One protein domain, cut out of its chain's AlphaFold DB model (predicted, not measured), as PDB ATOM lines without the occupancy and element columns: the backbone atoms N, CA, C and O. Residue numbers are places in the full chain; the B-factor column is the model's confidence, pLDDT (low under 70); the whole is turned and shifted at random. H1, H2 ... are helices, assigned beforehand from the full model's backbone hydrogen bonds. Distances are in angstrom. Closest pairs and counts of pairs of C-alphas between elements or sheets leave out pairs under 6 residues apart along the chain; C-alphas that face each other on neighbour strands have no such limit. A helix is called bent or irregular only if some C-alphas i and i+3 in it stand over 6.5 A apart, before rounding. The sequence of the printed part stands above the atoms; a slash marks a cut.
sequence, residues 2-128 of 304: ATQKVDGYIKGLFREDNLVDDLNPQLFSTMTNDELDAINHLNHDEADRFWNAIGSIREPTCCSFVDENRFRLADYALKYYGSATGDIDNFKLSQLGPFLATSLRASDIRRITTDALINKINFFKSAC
ATOM      1  N   ALA A   2     202.118 129.373 242.350       71.31
ATOM      2  CA  ALA A   2     201.433 130.649 242.616       71.31
ATOM      3  C   ALA A   2     202.171 131.880 242.042       71.31
ATOM      4  O   ALA A   2     201.593 132.639 241.274       71.31
ATOM      5  N   THR A   3     203.480 132.016 242.288       70.00
ATOM      6  CA  THR A   3     204.305 133.109 241.732       70.00
ATOM      7  C   THR A   3     204.317 133.147 240.198       70.00
ATOM      8  O   THR A   3     204.322 134.222 239.613       70.00
ATOM      9  N   GLN A   4     204.282 131.989 239.527       71.38
ATOM     10  CA  GLN A   4     204.234 131.927 238.057       71.38
ATOM     11  C   GLN A   4     202.866 132.357 237.511       71.38
ATOM     12  O   GLN A   4     202.802 132.985 236.458       71.38
ATOM     13  N   LYS A   5     201.776 132.050 238.226       72.38
ATOM     14  CA  LYS A   5     200.434 132.535 237.875       72.38
ATOM     15  C   LYS A   5     200.311 134.043 238.102       72.38
ATOM     16  O   LYS A   5     199.799 134.730 237.227       72.38
ATOM     17  N   VAL A   6     200.870 134.560 239.199       69.44
ATOM     18  CA  VAL A   6     200.946 136.005 239.490       69.44
ATOM     19  C   VAL A   6     201.745 136.765 238.432       69.44
ATOM     20  O   VAL A   6     201.272 137.781 237.936       69.44
ATOM     21  N   ASP A   7     202.901 136.250 238.016       70.12
ATOM     22  CA  ASP A   7     203.675 136.822 236.905       70.12
ATOM     23  C   ASP A   7     202.867 136.821 235.590       70.12
ATOM     24  O   ASP A   7     202.859 137.802 234.847       70.12
ATOM     25  N   GLY A   8     202.092 135.760 235.340       70.00
ATOM     26  CA  GLY A   8     201.123 135.707 234.244       70.00
ATOM     27  C   GLY A   8     200.025 136.773 234.348       70.00
ATOM     28  O   GLY A   8     199.689 137.395 233.340       70.00
ATOM     29  N   TYR A   9     199.501 137.030 235.552       69.31
ATOM     30  CA  TYR A   9     198.531 138.096 235.805       69.31
ATOM     31  C   TYR A   9     199.131 139.476 235.547       69.31
ATOM     32  O   TYR A   9     198.545 140.245 234.795       69.31
ATOM     33  N   ILE A  10     200.323 139.768 236.071       67.31
ATOM     34  CA  ILE A  10     201.026 141.042 235.848       67.31
ATOM     35  C   ILE A  10     201.299 141.253 234.356       67.31
ATOM     36  O   ILE A  10     200.971 142.301 233.808       67.31
ATOM     37  N   LYS A  11     201.797 140.241 233.645       69.88
ATOM     38  CA  LYS A  11     202.001 140.329 232.188       69.88
ATOM     39  C   LYS A  11     200.694 140.484 231.405       69.88
ATOM     40  O   LYS A  11     200.692 141.082 230.334       69.88
ATOM     41  N   GLY A  12     199.588 139.948 231.919       64.94
ATOM     42  CA  GLY A  12     198.251 140.153 231.360       64.94
ATOM     43  C   GLY A  12     197.695 141.557 231.620       64.94
ATOM     44  O   GLY A  12     196.986 142.089 230.769       64.94
ATOM     45  N   LEU A  13     198.037 142.160 232.764       64.06
ATOM     46  CA  LEU A  13     197.664 143.525 233.153       64.06
ATOM     47  C   LEU A  13     198.376 144.592 232.322       64.06
ATOM     48  O   LEU A  13     197.814 145.659 232.070       64.06
ATOM     49  N   PHE A  14     199.605 144.288 231.905       58.88
ATOM     50  CA  PHE A  14     200.505 145.214 231.236       58.88
ATOM     51  C   PHE A  14     200.976 144.620 229.903       58.88
ATOM     52  O   PHE A  14     201.961 143.882 229.845       58.88
ATOM     53  N   ARG A  15     200.292 144.964 228.805       57.38
ATOM     54  CA  ARG A  15     200.846 144.782 227.455       57.38
ATOM     55  C   ARG A  15     201.605 146.053 227.084       57.38
ATOM     56  O   ARG A  15     200.994 147.108 226.974       57.38
ATOM     57  N   GLU A  16     202.916 145.930 226.876       53.22
ATOM     58  CA  GLU A  16     203.773 147.016 226.362       53.22
ATOM     59  C   GLU A  16     203.692 148.308 227.199       53.22
ATOM     60  O   GLU A  16     203.401 149.381 226.676       53.22
ATOM     61  N   ASP A  17     203.904 148.188 228.514       51.25
ATOM     62  CA  ASP A  17     203.924 149.295 229.491       51.25
ATOM     63  C   ASP A  17     202.623 150.111 229.626       51.25
ATOM     64  O   ASP A  17     202.559 151.048 230.422       51.25
ATOM     65  N   ASN A  18     201.557 149.722 228.924       50.00
ATOM     66  CA  ASN A  18     200.241 150.333 229.039       50.00
ATOM     67  C   ASN A  18     199.303 149.447 229.862       50.00
ATOM     68  O   ASN A  18     199.250 148.225 229.686       50.00
ATOM     69  N   LEU A  19     198.549 150.081 230.764       55.44
ATOM     70  CA  LEU A  19     197.451 149.432 231.472       55.44
ATOM     71  C   LEU A  19     196.431 148.962 230.430       55.44
ATOM     72  O   LEU A  19     195.964 149.765 229.622       55.44
ATOM     73  N   VAL A  20     196.087 147.677 230.428       56.06
ATOM     74  CA  VAL A  20     195.018 147.187 229.553       56.06
ATOM     75  C   VAL A  20     193.698 147.799 230.037       56.06
ATOM     76  O   VAL A  20     193.238 147.484 231.133       56.06
ATOM     77  N   ASP A  21     193.101 148.686 229.229       49.50
ATOM     78  CA  ASP A  21     191.833 149.373 229.545       49.50
ATOM     79  C   ASP A  21     190.688 148.379 229.844       49.50
ATOM     80  O   ASP A  21     189.801 148.674 230.645       49.50
ATOM     81  N   ASP A  22     190.757 147.170 229.276       52.28
ATOM     82  CA  ASP A  22     189.819 146.063 229.494       52.28
ATOM     83  C   ASP A  22     190.373 145.043 230.491       52.28
ATOM     84  O   ASP A  22     190.608 143.864 230.203       52.28
ATOM     85  N   LEU A  23     190.598 145.528 231.702       58.44
ATOM     86  CA  LEU A  23     190.972 144.716 232.841       58.44
ATOM     87  C   LEU A  23     189.861 143.694 233.135       58.44
ATOM     88  O   LEU A  23     188.841 144.051 233.717       58.44
ATOM     89  N   ASN A  24     190.030 142.435 232.703       59.50
ATOM     90  CA  ASN A  24     188.993 141.405 232.831       59.50
ATOM     91  C   ASN A  24     188.713 141.102 234.319       59.50
ATOM     92  O   ASN A  24     189.548 140.489 234.985       59.50
ATOM     93  N   PRO A  25     187.527 141.442 234.847       54.47
ATOM     94  CA  PRO A  25     187.163 141.196 236.244       54.47
ATOM     95  C   PRO A  25     187.248 139.724 236.674       54.47
ATOM     96  O   PRO A  25     187.521 139.417 237.834       54.47
ATOM     97  N   GLN A  26     187.053 138.795 235.730       57.69
ATOM     98  CA  GLN A  26     187.079 137.354 235.993       57.69
ATOM     99  C   GLN A  26     188.476 136.820 236.323       57.69
ATOM    100  O   GLN A  26     188.613 135.760 236.934       57.69
ATOM    101  N   LEU A  27     189.524 137.548 235.935       62.56
ATOM    102  CA  LEU A  27     190.900 137.150 236.208       62.56
ATOM    103  C   LEU A  27     191.195 137.140 237.715       62.56
ATOM    104  O   LEU A  27     191.915 136.274 238.197       62.56
ATOM    105  N   PHE A  28     190.562 138.036 238.469       65.94
ATOM    106  CA  PHE A  28     190.747 138.146 239.915       65.94
ATOM    107  C   PHE A  28     189.742 137.342 240.724       65.94
ATOM    108  O   PHE A  28     190.022 136.971 241.863       65.94
ATOM    109  N   SER A  29     188.571 137.048 240.151       62.50
ATOM    110  CA  SER A  29     187.549 136.269 240.852       62.50
ATOM    111  C   SER A  29     187.976 134.821 241.117       62.50
ATOM    112  O   SER A  29     187.364 134.141 241.940       62.50
ATOM    113  N   THR A  30     189.042 134.367 240.451       70.19
ATOM    114  CA  THR A  30     189.607 133.021 240.567       70.19
ATOM    115  C   THR A  30     190.899 132.961 241.388       70.19
ATOM    116  O   THR A  30     191.412 131.864 241.600       70.19
ATOM    117  N   MET A  31     191.400 134.096 241.900       75.44
ATOM    118  CA  MET A  31     192.645 134.120 242.674       75.44
ATOM    119  C   MET A  31     192.497 133.462 244.053       75.44
ATOM    120  O   MET A  31     191.656 133.817 244.895       75.44
ATOM    121  N   THR A  32     193.384 132.509 244.303       81.75
ATOM    122  CA  THR A  32     193.554 131.807 245.575       81.75
ATOM    123  C   THR A  32     194.267 132.684 246.610       81.75
ATOM    124  O   THR A  32     194.892 133.688 246.270       81.75
ATOM    125  N   ASN A  33     194.170 132.326 247.896       80.81
ATOM    126  CA  ASN A  33     194.909 133.038 248.949       80.81
ATOM    127  C   ASN A  33     196.424 132.947 248.728       80.81
ATOM    128  O   ASN A  33     197.096 133.958 248.866       80.81
ATOM    129  N   ASP A  34     196.933 131.795 248.287       81.38
ATOM    130  CA  ASP A  34     198.362 131.600 248.017       81.38
ATOM    131  C   ASP A  34     198.873 132.516 246.891       81.38
ATOM    132  O   ASP A  34     200.002 132.998 246.936       81.38
ATOM    133  N   GLU A  35     198.047 132.786 245.873       81.19
ATOM    134  CA  GLU A  35     198.373 133.737 244.800       81.19
ATOM    135  C   GLU A  35     198.334 135.190 245.287       81.19
ATOM    136  O   GLU A  35     199.196 135.982 244.913       81.19
ATOM    137  N   LEU A  36     197.383 135.541 246.157       78.81
ATOM    138  CA  LEU A  36     197.341 136.859 246.799       78.81
ATOM    139  C   LEU A  36     198.513 137.067 247.766       78.81
ATOM    140  O   LEU A  36     199.106 138.144 247.801       78.81
ATOM    141  N   ASP A  37     198.893 136.035 248.517       79.75
ATOM    142  CA  ASP A  37     200.073 136.064 249.375       79.75
ATOM    143  C   ASP A  37     201.339 136.197 248.530       79.75
ATOM    144  O   ASP A  37     202.217 136.988 248.870       79.75
ATOM    145  N   ALA A  38     201.426 135.504 247.393       81.50
ATOM    146  CA  ALA A  38     202.567 135.617 246.490       81.50
ATOM    147  C   ALA A  38     202.766 137.044 245.945       81.50
ATOM    148  O   ALA A  38     203.914 137.440 245.763       81.50
ATOM    149  N   ILE A  39     201.699 137.834 245.760       79.38
ATOM    150  CA  ILE A  39     201.801 139.256 245.377       79.38
ATOM    151  C   ILE A  39     202.551 140.068 246.437       79.38
ATOM    152  O   ILE A  39     203.418 140.869 246.102       79.38
ATOM    153  N   ASN A  40     202.281 139.820 247.719       71.69
ATOM    154  CA  ASN A  40     202.961 140.512 248.820       71.69
ATOM    155  C   ASN A  40     204.444 140.127 248.961       71.69
ATOM    156  O   ASN A  40     205.174 140.784 249.701       71.69
ATOM    157  N   HIS A  41     204.882 139.069 248.273       78.75
ATOM    158  CA  HIS A  41     206.274 138.615 248.235       78.75
ATOM    159  C   HIS A  41     206.992 138.989 246.926       78.75
ATOM    160  O   HIS A  41     208.146 138.598 246.739       78.75
ATOM    161  N   LEU A  42     206.334 139.718 246.018       79.00
ATOM    162  CA  LEU A  42     206.991 140.305 244.850       79.00
ATOM    163  C   LEU A  42     207.988 141.386 245.281       79.00
ATOM    164  O   LEU A  42     207.975 141.861 246.420       79.00
ATOM    165  N   ASN A  43     208.855 141.798 244.354       83.38
ATOM    166  CA  ASN A  43     209.634 143.006 244.600       83.38
ATOM    167  C   ASN A  43     208.696 144.228 244.688       83.38
ATOM    168  O   ASN A  43     207.577 144.214 244.171       83.38
ATOM    169  N   HIS A  44     209.155 145.271 245.380       80.62
ATOM    170  CA  HIS A  44     208.331 146.440 245.699       80.62
ATOM    171  C   HIS A  44     207.722 147.088 244.444       80.62
ATOM    172  O   HIS A  44     206.536 147.398 244.429       80.62
ATOM    173  N   ASP A  45     208.499 147.195 243.363       81.38
ATOM    174  CA  ASP A  45     208.054 147.815 242.113       81.38
ATOM    175  C   ASP A  45     206.947 147.004 241.415       81.38
ATOM    176  O   ASP A  45     206.002 147.572 240.868       81.38
ATOM    177  N   GLU A  46     207.041 145.674 241.419       77.69
ATOM    178  CA  GLU A  46     206.042 144.778 240.824       77.69
ATOM    179  C   GLU A  46     204.742 144.754 241.628       77.69
ATOM    180  O   GLU A  46     203.655 144.822 241.044       77.69
ATOM    181  N   ALA A  47     204.841 144.699 242.958       77.88
ATOM    182  CA  ALA A  47     203.679 144.754 243.835       77.88
ATOM    183  C   ALA A  47     202.974 146.119 243.752       77.88
ATOM    184  O   ALA A  47     201.749 146.162 243.626       77.88
ATOM    185  N   ASP A  48     203.724 147.226 243.733       80.19
ATOM    186  CA  ASP A  48     203.171 148.572 243.549       80.19
ATOM    187  C   ASP A  48     202.447 148.699 242.208       80.19
ATOM    188  O   ASP A  48     201.330 149.216 242.145       80.19
ATOM    189  N   ARG A  49     203.049 148.210 241.117       79.06
ATOM    190  CA  ARG A  49     202.397 148.205 239.797       79.06
ATOM    191  C   ARG A  49     201.098 147.414 239.827       79.06
ATOM    192  O   ARG A  49     200.086 147.905 239.327       79.06
ATOM    193  N   PHE A  50     201.109 146.224 240.427       81.12
ATOM    194  CA  PHE A  50     199.916 145.396 240.555       81.12
ATOM    195  C   PHE A  50     198.805 146.138 241.306       81.12
ATOM    196  O   PHE A  50     197.718 146.328 240.764       81.12
ATOM    197  N   TRP A  51     199.069 146.617 242.523       81.25
ATOM    198  CA  TRP A  51     198.036 147.248 243.344       81.25
ATOM    199  C   TRP A  51     197.517 148.561 242.751       81.25
ATOM    200  O   TRP A  51     196.310 148.802 242.790       81.25
ATOM    201  N   ASN A  52     198.381 149.358 242.117       77.69
ATOM    202  CA  ASN A  52     197.964 150.563 241.398       77.69
ATOM    203  C   ASN A  52     197.062 150.247 240.197       77.69
ATOM    204  O   ASN A  52     196.088 150.967 239.953       77.69
ATOM    205  N   ALA A  53     197.341 149.163 239.464       75.12
ATOM    206  CA  ALA A  53     196.486 148.713 238.369       75.12
ATOM    207  C   ALA A  53     195.083 148.341 238.863       75.12
ATOM    208  O   ALA A  53     194.090 148.794 238.293       75.12
ATOM    209  N   ILE A  54     194.995 147.586 239.963       75.88
ATOM    210  CA  ILE A  54     193.709 147.205 240.567       75.88
ATOM    211  C   ILE A  54     192.954 148.425 241.097       75.88
ATOM    212  O   ILE A  54     191.754 148.562 240.865       75.88
ATOM    213  N   GLY A  55     193.645 149.337 241.784       69.00
ATOM    214  CA  GLY A  55     193.040 150.561 242.309       69.00
ATOM    215  C   GLY A  55     192.464 151.480 241.226       69.00
ATOM    216  O   GLY A  55     191.533 152.241 241.502       69.00
ATOM    217  N   SER A  56     192.981 151.370 239.998       72.50
ATOM    218  CA  SER A  56     192.600 152.178 238.831       72.50
ATOM    219  C   SER A  56     191.459 151.584 237.992       72.50
ATOM    220  O   SER A  56     191.075 152.184 236.984       72.50
ATOM    221  N   ILE A  57     190.901 150.430 238.377       70.62
ATOM    222  CA  ILE A  57     189.761 149.812 237.683       70.62
ATOM    223  C   ILE A  57     188.573 150.794 237.650       70.62
ATOM    224  O   ILE A  57     188.174 151.353 238.674       70.62
ATOM    225  N   ARG A  58     188.021 151.019 236.448       62.75
ATOM    226  CA  ARG A  58     186.959 152.008 236.189       62.75
ATOM    227  C   ARG A  58     185.570 151.524 236.629       62.75
ATOM    228  O   ARG A  58     185.326 150.345 236.843       62.75
ATOM    229  N   GLU A  59     184.624 152.458 236.697       54.97
ATOM    230  CA  GLU A  59     183.279 152.236 237.246       54.97
ATOM    231  C   GLU A  59     182.396 151.143 236.593       54.97
ATOM    232  O   GLU A  59     181.721 150.430 237.339       54.97
ATOM    233  N   PRO A  60     182.370 150.937 235.258       47.34
ATOM    234  CA  PRO A  60     181.453 149.965 234.652       47.34
ATOM    235  C   PRO A  60     181.821 148.494 234.917       47.34
ATOM    236  O   PRO A  60     180.980 147.616 234.736       47.34
ATOM    237  N   THR A  61     183.041 148.205 235.377       56.88
ATOM    238  CA  THR A  61     183.511 146.843 235.699       56.88
ATOM    239  C   THR A  61     183.296 146.450 237.162       56.88
ATOM    240  O   THR A  61     183.539 145.301 237.528       56.88
ATOM    241  N   CYS A  62     182.788 147.356 238.003       59.31
ATOM    242  CA  CYS A  62     182.558 147.082 239.422       59.31
ATOM    243  C   CYS A  62     181.382 146.130 239.683       59.31
ATOM    244  O   CYS A  62     181.446 145.343 240.620       59.31
ATOM    245  N   CYS A  63     180.333 146.155 238.854       54.94
ATOM    246  CA  CYS A  63     179.138 145.327 239.064       54.94
ATOM    247  C   CYS A  63     179.306 143.846 238.682       54.94
ATOM    248  O   CYS A  63     178.480 143.022 239.058       54.94
ATOM    249  N   SER A  64     180.336 143.492 237.906       52.84
ATOM    250  CA  SER A  64     180.625 142.099 237.527       52.84
ATOM    251  C   SER A  64     181.614 141.413 238.474       52.84
ATOM    252  O   SER A  64     181.863 140.212 238.344       52.84
ATOM    253  N   PHE A  65     182.176 142.159 239.429       54.12
ATOM    254  CA  PHE A  65     183.071 141.640 240.453       54.12
ATOM    255  C   PHE A  65     182.255 141.070 241.615       54.12
ATOM    256  O   PHE A  65     181.471 141.780 242.233       54.12
ATOM    257  N   VAL A  66     182.453 139.791 241.938       55.53
ATOM    258  CA  VAL A  66     181.838 139.174 243.123       55.53
ATOM    259  C   VAL A  66     182.397 139.857 244.375       55.53
ATOM    260  O   VAL A  66     183.610 139.814 244.602       55.53
ATOM    261  N   ASP A  67     181.512 140.466 245.170       62.09
ATOM    262  CA  ASP A  67     181.820 141.314 246.331       62.09
ATOM    263  C   ASP A  67     182.931 140.749 247.232       62.09
ATOM    264  O   ASP A  67     183.868 141.456 247.607       62.09
ATOM    265  N   GLU A  68     182.901 139.447 247.526       63.22
ATOM    266  CA  GLU A  68     183.825 138.811 248.472       63.22
ATOM    267  C   GLU A  68     185.299 138.846 248.028       63.22
ATOM    268  O   GLU A  68     186.195 139.071 248.847       63.22
ATOM    269  N   ASN A  69     185.573 138.716 246.726       69.81
ATOM    270  CA  ASN A  69     186.940 138.808 246.204       69.81
ATOM    271  C   ASN A  69     187.467 140.244 246.232       69.81
ATOM    272  O   ASN A  69     188.662 140.466 246.421       69.81
ATOM    273  N   ARG A  70     186.571 141.223 246.114       74.25
ATOM    274  CA  ARG A  70     186.905 142.645 246.183       74.25
ATOM    275  C   ARG A  70     187.344 143.046 247.594       74.25
ATOM    276  O   ARG A  70     188.381 143.687 247.756       74.25
ATOM    277  N   PHE A  71     186.617 142.580 248.614       78.19
ATOM    278  CA  PHE A  71     187.002 142.752 250.019       78.19
ATOM    279  C   PHE A  71     188.329 142.054 250.348       78.19
ATOM    280  O   PHE A  71     189.137 142.602 251.095       78.19
ATOM    281  N   ARG A  72     188.575 140.857 249.788       80.25
ATOM    282  CA  ARG A  72     189.864 140.156 249.943       80.25
ATOM    283  C   ARG A  72     191.010 140.979 249.354       80.25
ATOM    284  O   ARG A  72     191.987 141.222 250.049       80.25
ATOM    285  N   LEU A  73     190.879 141.465 248.120       82.44
ATOM    286  CA  LEU A  73     191.904 142.297 247.480       82.44
ATOM    287  C   LEU A  73     192.212 143.566 248.285       82.44
ATOM    288  O   LEU A  73     193.379 143.906 248.455       82.44
ATOM    289  N   ALA A  74     191.189 144.235 248.825       85.38
ATOM    290  CA  ALA A  74     191.383 145.424 249.650       85.38
ATOM    291  C   ALA A  74     192.145 145.125 250.959       85.38
ATOM    292  O   ALA A  74     193.042 145.884 251.324       85.38
ATOM    293  N   ASP A  75     191.847 144.009 251.636       85.88
ATOM    294  CA  ASP A  75     192.573 143.574 252.844       85.88
ATOM    295  C   ASP A  75     194.052 143.272 252.545       85.88
ATOM    296  O   ASP A  75     194.952 143.694 253.274       85.88
ATOM    297  N   TYR A  76     194.324 142.592 251.430       85.25
ATOM    298  CA  TYR A  76     195.690 142.301 250.996       85.25
ATOM    299  C   TYR A  76     196.470 143.565 250.614       85.25
ATOM    300  O   TYR A  76     197.613 143.723 251.044       85.25
ATOM    301  N   ALA A  77     195.841 144.502 249.903       86.00
ATOM    302  CA  ALA A  77     196.447 145.792 249.595       86.00
ATOM    303  C   ALA A  77     196.762 146.596 250.872       86.00
ATOM    304  O   ALA A  77     197.835 147.179 251.001       86.00
ATOM    305  N   LEU A  78     195.870 146.589 251.870       87.19
ATOM    306  CA  LEU A  78     196.120 147.242 253.161       87.19
ATOM    307  C   LEU A  78     197.272 146.609 253.948       87.19
ATOM    308  O   LEU A  78     198.047 147.322 254.597       87.19
ATOM    309  N   LYS A  79     197.389 145.278 253.909       86.00
ATOM    310  CA  LYS A  79     198.535 144.557 254.482       86.00
ATOM    311  C   LYS A  79     199.833 145.006 253.824       86.00
ATOM    312  O   LYS A  79     200.781 145.326 254.540       86.00
ATOM    313  N   TYR A  80     199.840 145.086 252.496       84.75
ATOM    314  CA  TYR A  80     200.987 145.523 251.712       84.75
ATOM    315  C   TYR A  80     201.414 146.964 252.039       84.75
ATOM    316  O   TYR A  80     202.571 147.203 252.374       84.75
ATOM    317  N   TYR A  81     200.474 147.915 252.078       82.31
ATOM    318  CA  TYR A  81     200.758 149.325 252.393       82.31
ATOM    319  C   TYR A  81     200.989 149.622 253.891       82.31
ATOM    320  O   TYR A  81     200.981 150.782 254.315       82.31
ATOM    321  N   GLY A  82     201.215 148.600 254.721       65.31
ATOM    322  CA  GLY A  82     201.785 148.792 256.055       65.31
ATOM    323  C   GLY A  82     200.792 148.996 257.203       65.31
ATOM    324  O   GLY A  82     201.125 149.668 258.179       65.31
ATOM    325  N   SER A  83     199.580 148.431 257.148       61.12
ATOM    326  CA  SER A  83     199.054 147.634 258.282       61.12
ATOM    327  C   SER A  83     197.588 147.241 258.117       61.12
ATOM    328  O   SER A  83     196.692 148.076 257.979       61.12
ATOM    329  N   ALA A  84     197.328 145.953 258.342       63.84
ATOM    330  CA  ALA A  84     195.989 145.413 258.553       63.84
ATOM    331  C   ALA A  84     195.309 145.924 259.837       63.84
ATOM    332  O   ALA A  84     194.156 145.581 260.060       63.84
ATOM    333  N   THR A  85     195.983 146.713 260.687       70.12
ATOM    334  CA  THR A  85     195.476 147.099 262.020       70.12
ATOM    335  C   THR A  85     195.631 148.580 262.413       70.12
ATOM    336  O   THR A  85     195.024 148.975 263.403       70.12
ATOM    337  N   GLY A  86     196.388 149.414 261.683       84.38
ATOM    338  CA  GLY A  86     196.588 150.845 261.996       84.38
ATOM    339  C   GLY A  86     195.682 151.810 261.221       84.38
ATOM    340  O   GLY A  86     194.877 151.391 260.394       84.38
ATOM    341  N   ASP A  87     195.812 153.115 261.442       91.25
ATOM    342  CA  ASP A  87     194.979 154.105 260.748       91.25
ATOM    343  C   ASP A  87     195.172 154.077 259.221       91.25
ATOM    344  O   ASP A  87     196.265 153.798 258.708       91.25
ATOM    345  N   ILE A  88     194.098 154.370 258.490       92.81
ATOM    346  CA  ILE A  88     194.091 154.503 257.032       92.81
ATOM    347  C   ILE A  88     194.117 156.000 256.698       92.81
ATOM    348  O   ILE A  88     193.128 156.721 256.852       92.81
ATOM    349  N   ASP A  89     195.286 156.476 256.282       92.81
ATOM    350  CA  ASP A  89     195.553 157.877 255.969       92.81
ATOM    351  C   ASP A  89     195.390 158.196 254.468       92.81
ATOM    352  O   ASP A  89     194.968 157.367 253.653       92.81
ATOM    353  N   ASN A  90     195.717 159.436 254.099       91.38
ATOM    354  CA  ASN A  90     195.628 159.925 252.724       91.38
ATOM    355  C   ASN A  90     196.527 159.163 251.752       91.38
ATOM    356  O   ASN A  90     196.148 158.968 250.592       91.38
ATOM    357  N   PHE A  91     197.714 158.763 252.206       90.56
ATOM    358  CA  PHE A  91     198.646 158.004 251.390       90.56
ATOM    359  C   PHE A  91     198.040 156.634 251.090       90.56
ATOM    360  O   PHE A  91     197.828 156.311 249.924       90.56
ATOM    361  N   LYS A  92     197.623 155.895 252.123       90.38
ATOM    362  CA  LYS A  92     197.029 154.560 251.977       90.38
ATOM    363  C   LYS A  92     195.767 154.571 251.118       90.38
ATOM    364  O   LYS A  92     195.654 153.756 250.211       90.38
ATOM    365  N   LEU A  93     194.843 155.516 251.327       90.25
ATOM    366  CA  LEU A  93     193.666 155.623 250.454       90.25
ATOM    367  C   LEU A  93     194.049 155.929 249.002       90.25
ATOM    368  O   LEU A  93     193.439 155.376 248.094       90.25
ATOM    369  N   SER A  94     195.047 156.787 248.765       89.25
ATOM    370  CA  SER A  94     195.507 157.082 247.399       89.25
ATOM    371  C   SER A  94     196.065 155.839 246.710       89.25
ATOM    372  O   SER A  94     195.761 155.626 245.544       89.25
ATOM    373  N   GLN A  95     196.814 155.024 247.451       86.69
ATOM    374  CA  GLN A  95     197.399 153.778 246.964       86.69
ATOM    375  C   GLN A  95     196.357 152.679 246.700       86.69
ATOM    376  O   GLN A  95     196.512 151.867 245.793       86.69
ATOM    377  N   LEU A  96     195.268 152.654 247.474       87.00
ATOM    378  CA  LEU A  96     194.131 151.769 247.209       87.00
ATOM    379  C   LEU A  96     193.346 152.187 245.958       87.00
ATOM    380  O   LEU A  96     192.781 151.342 245.266       87.00
ATOM    381  N   GLY A  97     193.258 153.490 245.694       85.50
ATOM    382  CA  GLY A  97     192.384 154.030 244.660       85.50
ATOM    383  C   GLY A  97     190.888 153.837 244.963       85.50
ATOM    384  O   GLY A  97     190.504 153.196 245.949       85.50
ATOM    385  N   PRO A  98     189.998 154.402 244.130       82.12
ATOM    386  CA  PRO A  98     188.552 154.355 244.351       82.12
ATOM    387  C   PRO A  98     187.990 152.931 244.341       82.12
ATOM    388  O   PRO A  98     187.062 152.640 245.100       82.12
ATOM    389  N   PHE A  99     188.557 152.031 243.531       81.00
ATOM    390  CA  PHE A  99     188.062 150.664 243.415       81.00
ATOM    391  C   PHE A  99     188.265 149.864 244.708       81.00
ATOM    392  O   PHE A  99     187.323 149.237 245.192       81.00
ATOM    393  N   LEU A 100     189.452 149.896 245.315       84.00
ATOM    394  CA  LEU A 100     189.691 149.140 246.548       84.00
ATOM    395  C   LEU A 100     189.181 149.891 247.779       84.00
ATOM    396  O   LEU A 100     188.656 149.259 248.693       84.00
ATOM    397  N   ALA A 101     189.230 151.229 247.787       87.12
ATOM    398  CA  ALA A 101     188.703 152.029 248.896       87.12
ATOM    399  C   ALA A 101     187.199 151.813 249.122       87.12
ATOM    400  O   ALA A 101     186.733 151.794 250.259       87.12
ATOM    401  N   THR A 102     186.430 151.599 248.051       83.94
ATOM    402  CA  THR A 102     184.988 151.308 248.158       83.94
ATOM    403  C   THR A 102     184.678 149.867 248.564       83.94
ATOM    404  O   THR A 102     183.515 149.532 248.762       83.94
ATOM    405  N   SER A 103     185.715 149.047 248.734       85.19
ATOM    406  CA  SER A 103     185.654 147.630 249.120       85.19
ATOM    407  C   SER A 103     186.253 147.391 250.502       85.19
ATOM    408  O   SER A 103     186.657 146.280 250.831       85.19
ATOM    409  N   LEU A 104     186.386 148.446 251.303       88.62
ATOM    410  CA  LEU A 104     186.832 148.338 252.683       88.62
ATOM    411  C   LEU A 104     185.715 147.765 253.550       88.62
ATOM    412  O   LEU A 104     184.553 148.151 253.422       88.62
ATOM    413  N   ARG A 105     186.070 146.869 254.474       88.62
ATOM    414  CA  ARG A 105     185.111 146.336 255.448       88.62
ATOM    415  C   ARG A 105     184.743 147.404 256.469       88.62
ATOM    416  O   ARG A 105     185.495 148.347 256.716       88.62
ATOM    417  N   ALA A 106     183.619 147.206 257.155       89.19
ATOM    418  CA  ALA A 106     183.156 148.115 258.204       89.19
ATOM    419  C   ALA A 106     184.220 148.420 259.285       89.19
ATOM    420  O   ALA A 106     184.266 149.537 259.799       89.19
ATOM    421  N   SER A 107     185.080 147.456 259.634       90.12
ATOM    422  CA  SER A 107     186.201 147.654 260.569       90.12
ATOM    423  C   SER A 107     187.273 148.598 260.027       90.12
ATOM    424  O   SER A 107     187.812 149.404 260.780       90.12
ATOM    425  N   ASP A 108     187.556 148.528 258.730       92.19
ATOM    426  CA  ASP A 108     188.594 149.320 258.074       92.19
ATOM    427  C   ASP A 108     188.105 150.732 257.783       92.19
ATOM    428  O   ASP A 108     188.825 151.695 258.028       92.19
ATOM    429  N   ILE A 109     186.836 150.882 257.390       92.19
ATOM    430  CA  ILE A 109     186.201 152.196 257.225       92.19
ATOM    431  C   ILE A 109     186.310 153.028 258.513       92.19
ATOM    432  O   ILE A 109     186.589 154.224 258.461       92.19
ATOM    433  N   ARG A 110     186.154 152.399 259.687       91.75
ATOM    434  CA  ARG A 110     186.292 153.079 260.990       91.75
ATOM    435  C   ARG A 110     187.710 153.567 261.281       91.75
ATOM    436  O   ARG A 110     187.865 154.477 262.085       91.75
ATOM    437  N   ARG A 111     188.720 152.971 260.648       92.56
ATOM    438  CA  ARG A 111     190.135 153.338 260.791       92.56
ATOM    439  C   ARG A 111     190.559 154.439 259.821       92.56
ATOM    440  O   ARG A 111     191.697 154.891 259.889       92.56
ATOM    441  N   ILE A 112     189.687 154.866 258.905       93.25
ATOM    442  CA  ILE A 112     189.989 155.979 258.003       93.25
ATOM    443  C   ILE A 112     190.081 157.269 258.819       93.25
ATOM    444  O   ILE A 112     189.119 157.684 259.466       93.25
ATOM    445  N   THR A 113     191.237 157.924 258.767       92.44
ATOM    446  CA  THR A 113     191.447 159.221 259.432       92.44
ATOM    447  C   THR A 113     190.501 160.290 258.871       92.44
ATOM    448  O   THR A 113     190.099 160.219 257.707       92.44
ATOM    449  N   THR A 114     190.144 161.298 259.678       89.75
ATOM    450  CA  THR A 114     189.252 162.393 259.241       89.75
ATOM    451  C   THR A 114     189.765 163.048 257.958       89.75
ATOM    452  O   THR A 114     189.048 163.097 256.958       89.75
ATOM    453  N   ASP A 115     191.037 163.453 257.951       89.75
ATOM    454  CA  ASP A 115     191.670 164.119 256.809       89.75
ATOM    455  C   ASP A 115     191.675 163.254 255.546       89.75
ATOM    456  O   ASP A 115     191.503 163.764 254.437       89.75
ATOM    457  N   ALA A 116     191.873 161.941 255.690       92.69
ATOM    458  CA  ALA A 116     191.837 161.021 254.560       92.69
ATOM    459  C   ALA A 116     190.431 160.884 253.982       92.69
ATOM    460  O   ALA A 116     190.253 160.956 252.765       92.69
ATOM    461  N   LEU A 117     189.427 160.742 254.851       91.56
ATOM    462  CA  LEU A 117     188.033 160.646 254.435       91.56
ATOM    463  C   LEU A 117     187.580 161.907 253.693       91.56
ATOM    464  O   LEU A 117     186.931 161.802 252.657       91.56
ATOM    465  N   ILE A 118     187.950 163.088 254.190       87.56
ATOM    466  CA  ILE A 118     187.590 164.375 253.581       87.56
ATOM    467  C   ILE A 118     188.235 164.519 252.203       87.56
ATOM    468  O   ILE A 118     187.541 164.745 251.210       87.56
ATOM    469  N   ASN A 119     189.553 164.335 252.121       90.06
ATOM    470  CA  ASN A 119     190.300 164.526 250.877       90.06
ATOM    471  C   ASN A 119     189.932 163.500 249.799       90.06
ATOM    472  O   ASN A 119     190.082 163.774 248.605       90.06
ATOM    473  N   LYS A 120     189.452 162.316 250.199       91.44
ATOM    474  CA  LYS A 120     189.114 161.207 249.296       91.44
ATOM    475  C   LYS A 120     187.630 160.862 249.276       91.44
ATOM    476  O   LYS A 120     187.259 159.809 248.764       91.44
ATOM    477  N   ILE A 121     186.759 161.762 249.736       88.75
ATOM    478  CA  ILE A 121     185.306 161.536 249.797       88.75
ATOM    479  C   ILE A 121     184.709 161.112 248.446       88.75
ATOM    480  O   ILE A 121     183.775 160.315 248.389       88.75
ATOM    481  N   ASN A 122     185.281 161.604 247.343       85.62
ATOM    482  CA  ASN A 122     184.826 161.295 245.991       85.62
ATOM    483  C   ASN A 122     184.999 159.815 245.620       85.62
ATOM    484  O   ASN A 122     184.266 159.335 244.763       85.62
ATOM    485  N   PHE A 123     185.890 159.072 246.284       87.31
ATOM    486  CA  PHE A 123     185.998 157.624 246.079       87.31
ATOM    487  C   PHE A 123     184.700 156.920 246.471       87.31
ATOM    488  O   PHE A 123     184.193 156.086 245.725       87.31
ATOM    489  N   PHE A 124     184.108 157.331 247.592       84.81
ATOM    490  CA  PHE A 124     182.868 156.763 248.114       84.81
ATOM    491  C   PHE A 124     181.622 157.260 247.375       84.81
ATOM    492  O   PHE A 124     180.575 156.636 247.468       84.81
ATOM    493  N   LYS A 125     181.723 158.345 246.598       78.12
ATOM    494  CA  LYS A 125     180.646 158.790 245.697       78.12
ATOM    495  C   LYS A 125     180.593 158.009 244.380       78.12
ATOM    496  O   LYS A 125     179.659 158.219 243.608       78.12
ATOM    497  N   SER A 126     181.595 157.175 244.099       73.12
ATOM    498  CA  SER A 126     181.648 156.404 242.855       73.12
ATOM    499  C   SER A 126     180.486 155.419 242.752       73.12
ATOM    500  O   SER A 126     179.971 154.925 243.758       73.12
ATOM    501  N   ALA A 127     180.114 155.067 241.521       64.94
ATOM    502  CA  ALA A 127     179.085 154.051 241.276       64.94
ATOM    503  C   ALA A 127     179.457 152.666 241.855       64.94
ATOM    504  O   ALA A 127     178.580 151.837 242.109       64.94
ATOM    505  N   CYS A 128     180.750 152.436 242.109       68.75
ATOM    506  CA  CYS A 128     181.294 151.214 242.694       68.75
ATOM    507  C   CYS A 128     181.094 151.099 244.206       68.75
ATOM    508  O   CYS A 128     181.354 150.033 244.769       68.75
TER     509      CYS A 128
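Overview. This is residues 2 to 128 of the 304 residues of the protein "Hypothetical protein" of Rotaria sp. Silwood1 (UniProt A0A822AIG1). The core is a helical hairpin, H6 and H7 side by side and running opposite ways, with H4 packed on one part of H7; H1 and H3 make one end of the longest axis, and H9 makes the other end, with H10 also on H7. Short H2, H5 and H8 touch no other helix, and residues 14 to 25 make a long stretch with no named element. The printed part has 127 residues with ten named helices, H1 to H10 in order along the chain, and no named strand; the class is all helix, and the helices that touch are mostly crossed. The whole is compact, with a radius of gyration of the C-alphas of 13.9 A and spans of 39 by 29 by 26 A.

Arrangement. Start at H1, residues 2 to 13. With residues 2 to 6 alone it touches H3, residues 33 to 40, where the closest C-alphas, those of Ala 2 and Glu 35, are 4.9 A apart; the tilt is steep, 67 degrees, the same way. With residues 10 to 13 alone H1 touches H4, residues 44 to 55, closest at the C-alphas of Ile 10 and Phe 50, 6.5 A, at a steep tilt of 58 degrees. H2, residues 26 to 29, is close to H6, residues 67 to 80, but not clearly touching; their closest C-alphas, Ser 29 and Asn 69, are 6.0 A apart. Look next at Asn 40 and Tyr 80, whose C-alphas, 6.1 A apart, are the closest of H3 and H6; these two touch the same way at a tilt of 36 degrees, only just steep. The hub is H7, residues 90 to 101, which touches four helices. With H6 it forms a helical hairpin at a shallow tilt of 19 degrees, opposite ways, closest at the C-alphas of Ala 74 and Leu 100, 5.1 A. Residues 51 to 55 of H4 touch residues 95 to 100 of H7, closest at the C-alphas of Gly 55 and Gly 97, 4.2 A. With residues 90 to 93 alone H7 touches H9, residues 114 to 119, the closest C-alphas being Asn 90 and Ala 116, 4.4 A. With residues 97 to 101 alone it touches H10, residues 121 to 124, the closest C-alphas being Pro 98 and Phe 123, 4.5 A. H5, residues 59 to 64, is close to H7 but not clearly touching, at 7.7 A between the C-alphas of Cys 62 and Phe 99. H8, residues 106 to 109, is apart from H6, H7 and H9. In H1, H4, H6 and H9 every O i to N i+4 pair is within hydrogen-bond range, against 3 of 4 in H3, 5 of 8 in H7 and 0 of 2 in H5, where 1 of 3 O i to N i+3 pairs is; H2, H8 and H10 are too short for an i+4 pair.

Along the chain. Find C-alpha 2 at (201.433, 130.649, 242.616); from there H1 runs 16.4 A to C-alpha 13. H3 is 11.0 A long and H4 16.2 A. H6, the longest with 14 residues, runs 20.3 A from C-alpha 67 at (181.820, 141.314, 246.331) to C-alpha 80. H7 spans 11.2 A and is irregular, with C-alphas 95 and 98 9.2 A apart; H5, 10.5 A long, is only just irregular, with C-alphas 60 and 63 6.8 A apart. H10 ends at C-alpha 124, at (182.868, 156.763, 248.114).

Size, cuts and confidence. The two C-alphas farthest apart, those of Gln 4 and Thr 114, are 40.0 A apart. The printed part has no cut. The link from H1 to H2 is long, 12 residues, and in it residues 14 to 15 pair antiparallel with residues 18 to 19. The mean pLDDT of the printed part is 75.8; 40 residues are under 70, among them residues 9 to 29 and 58 to 69.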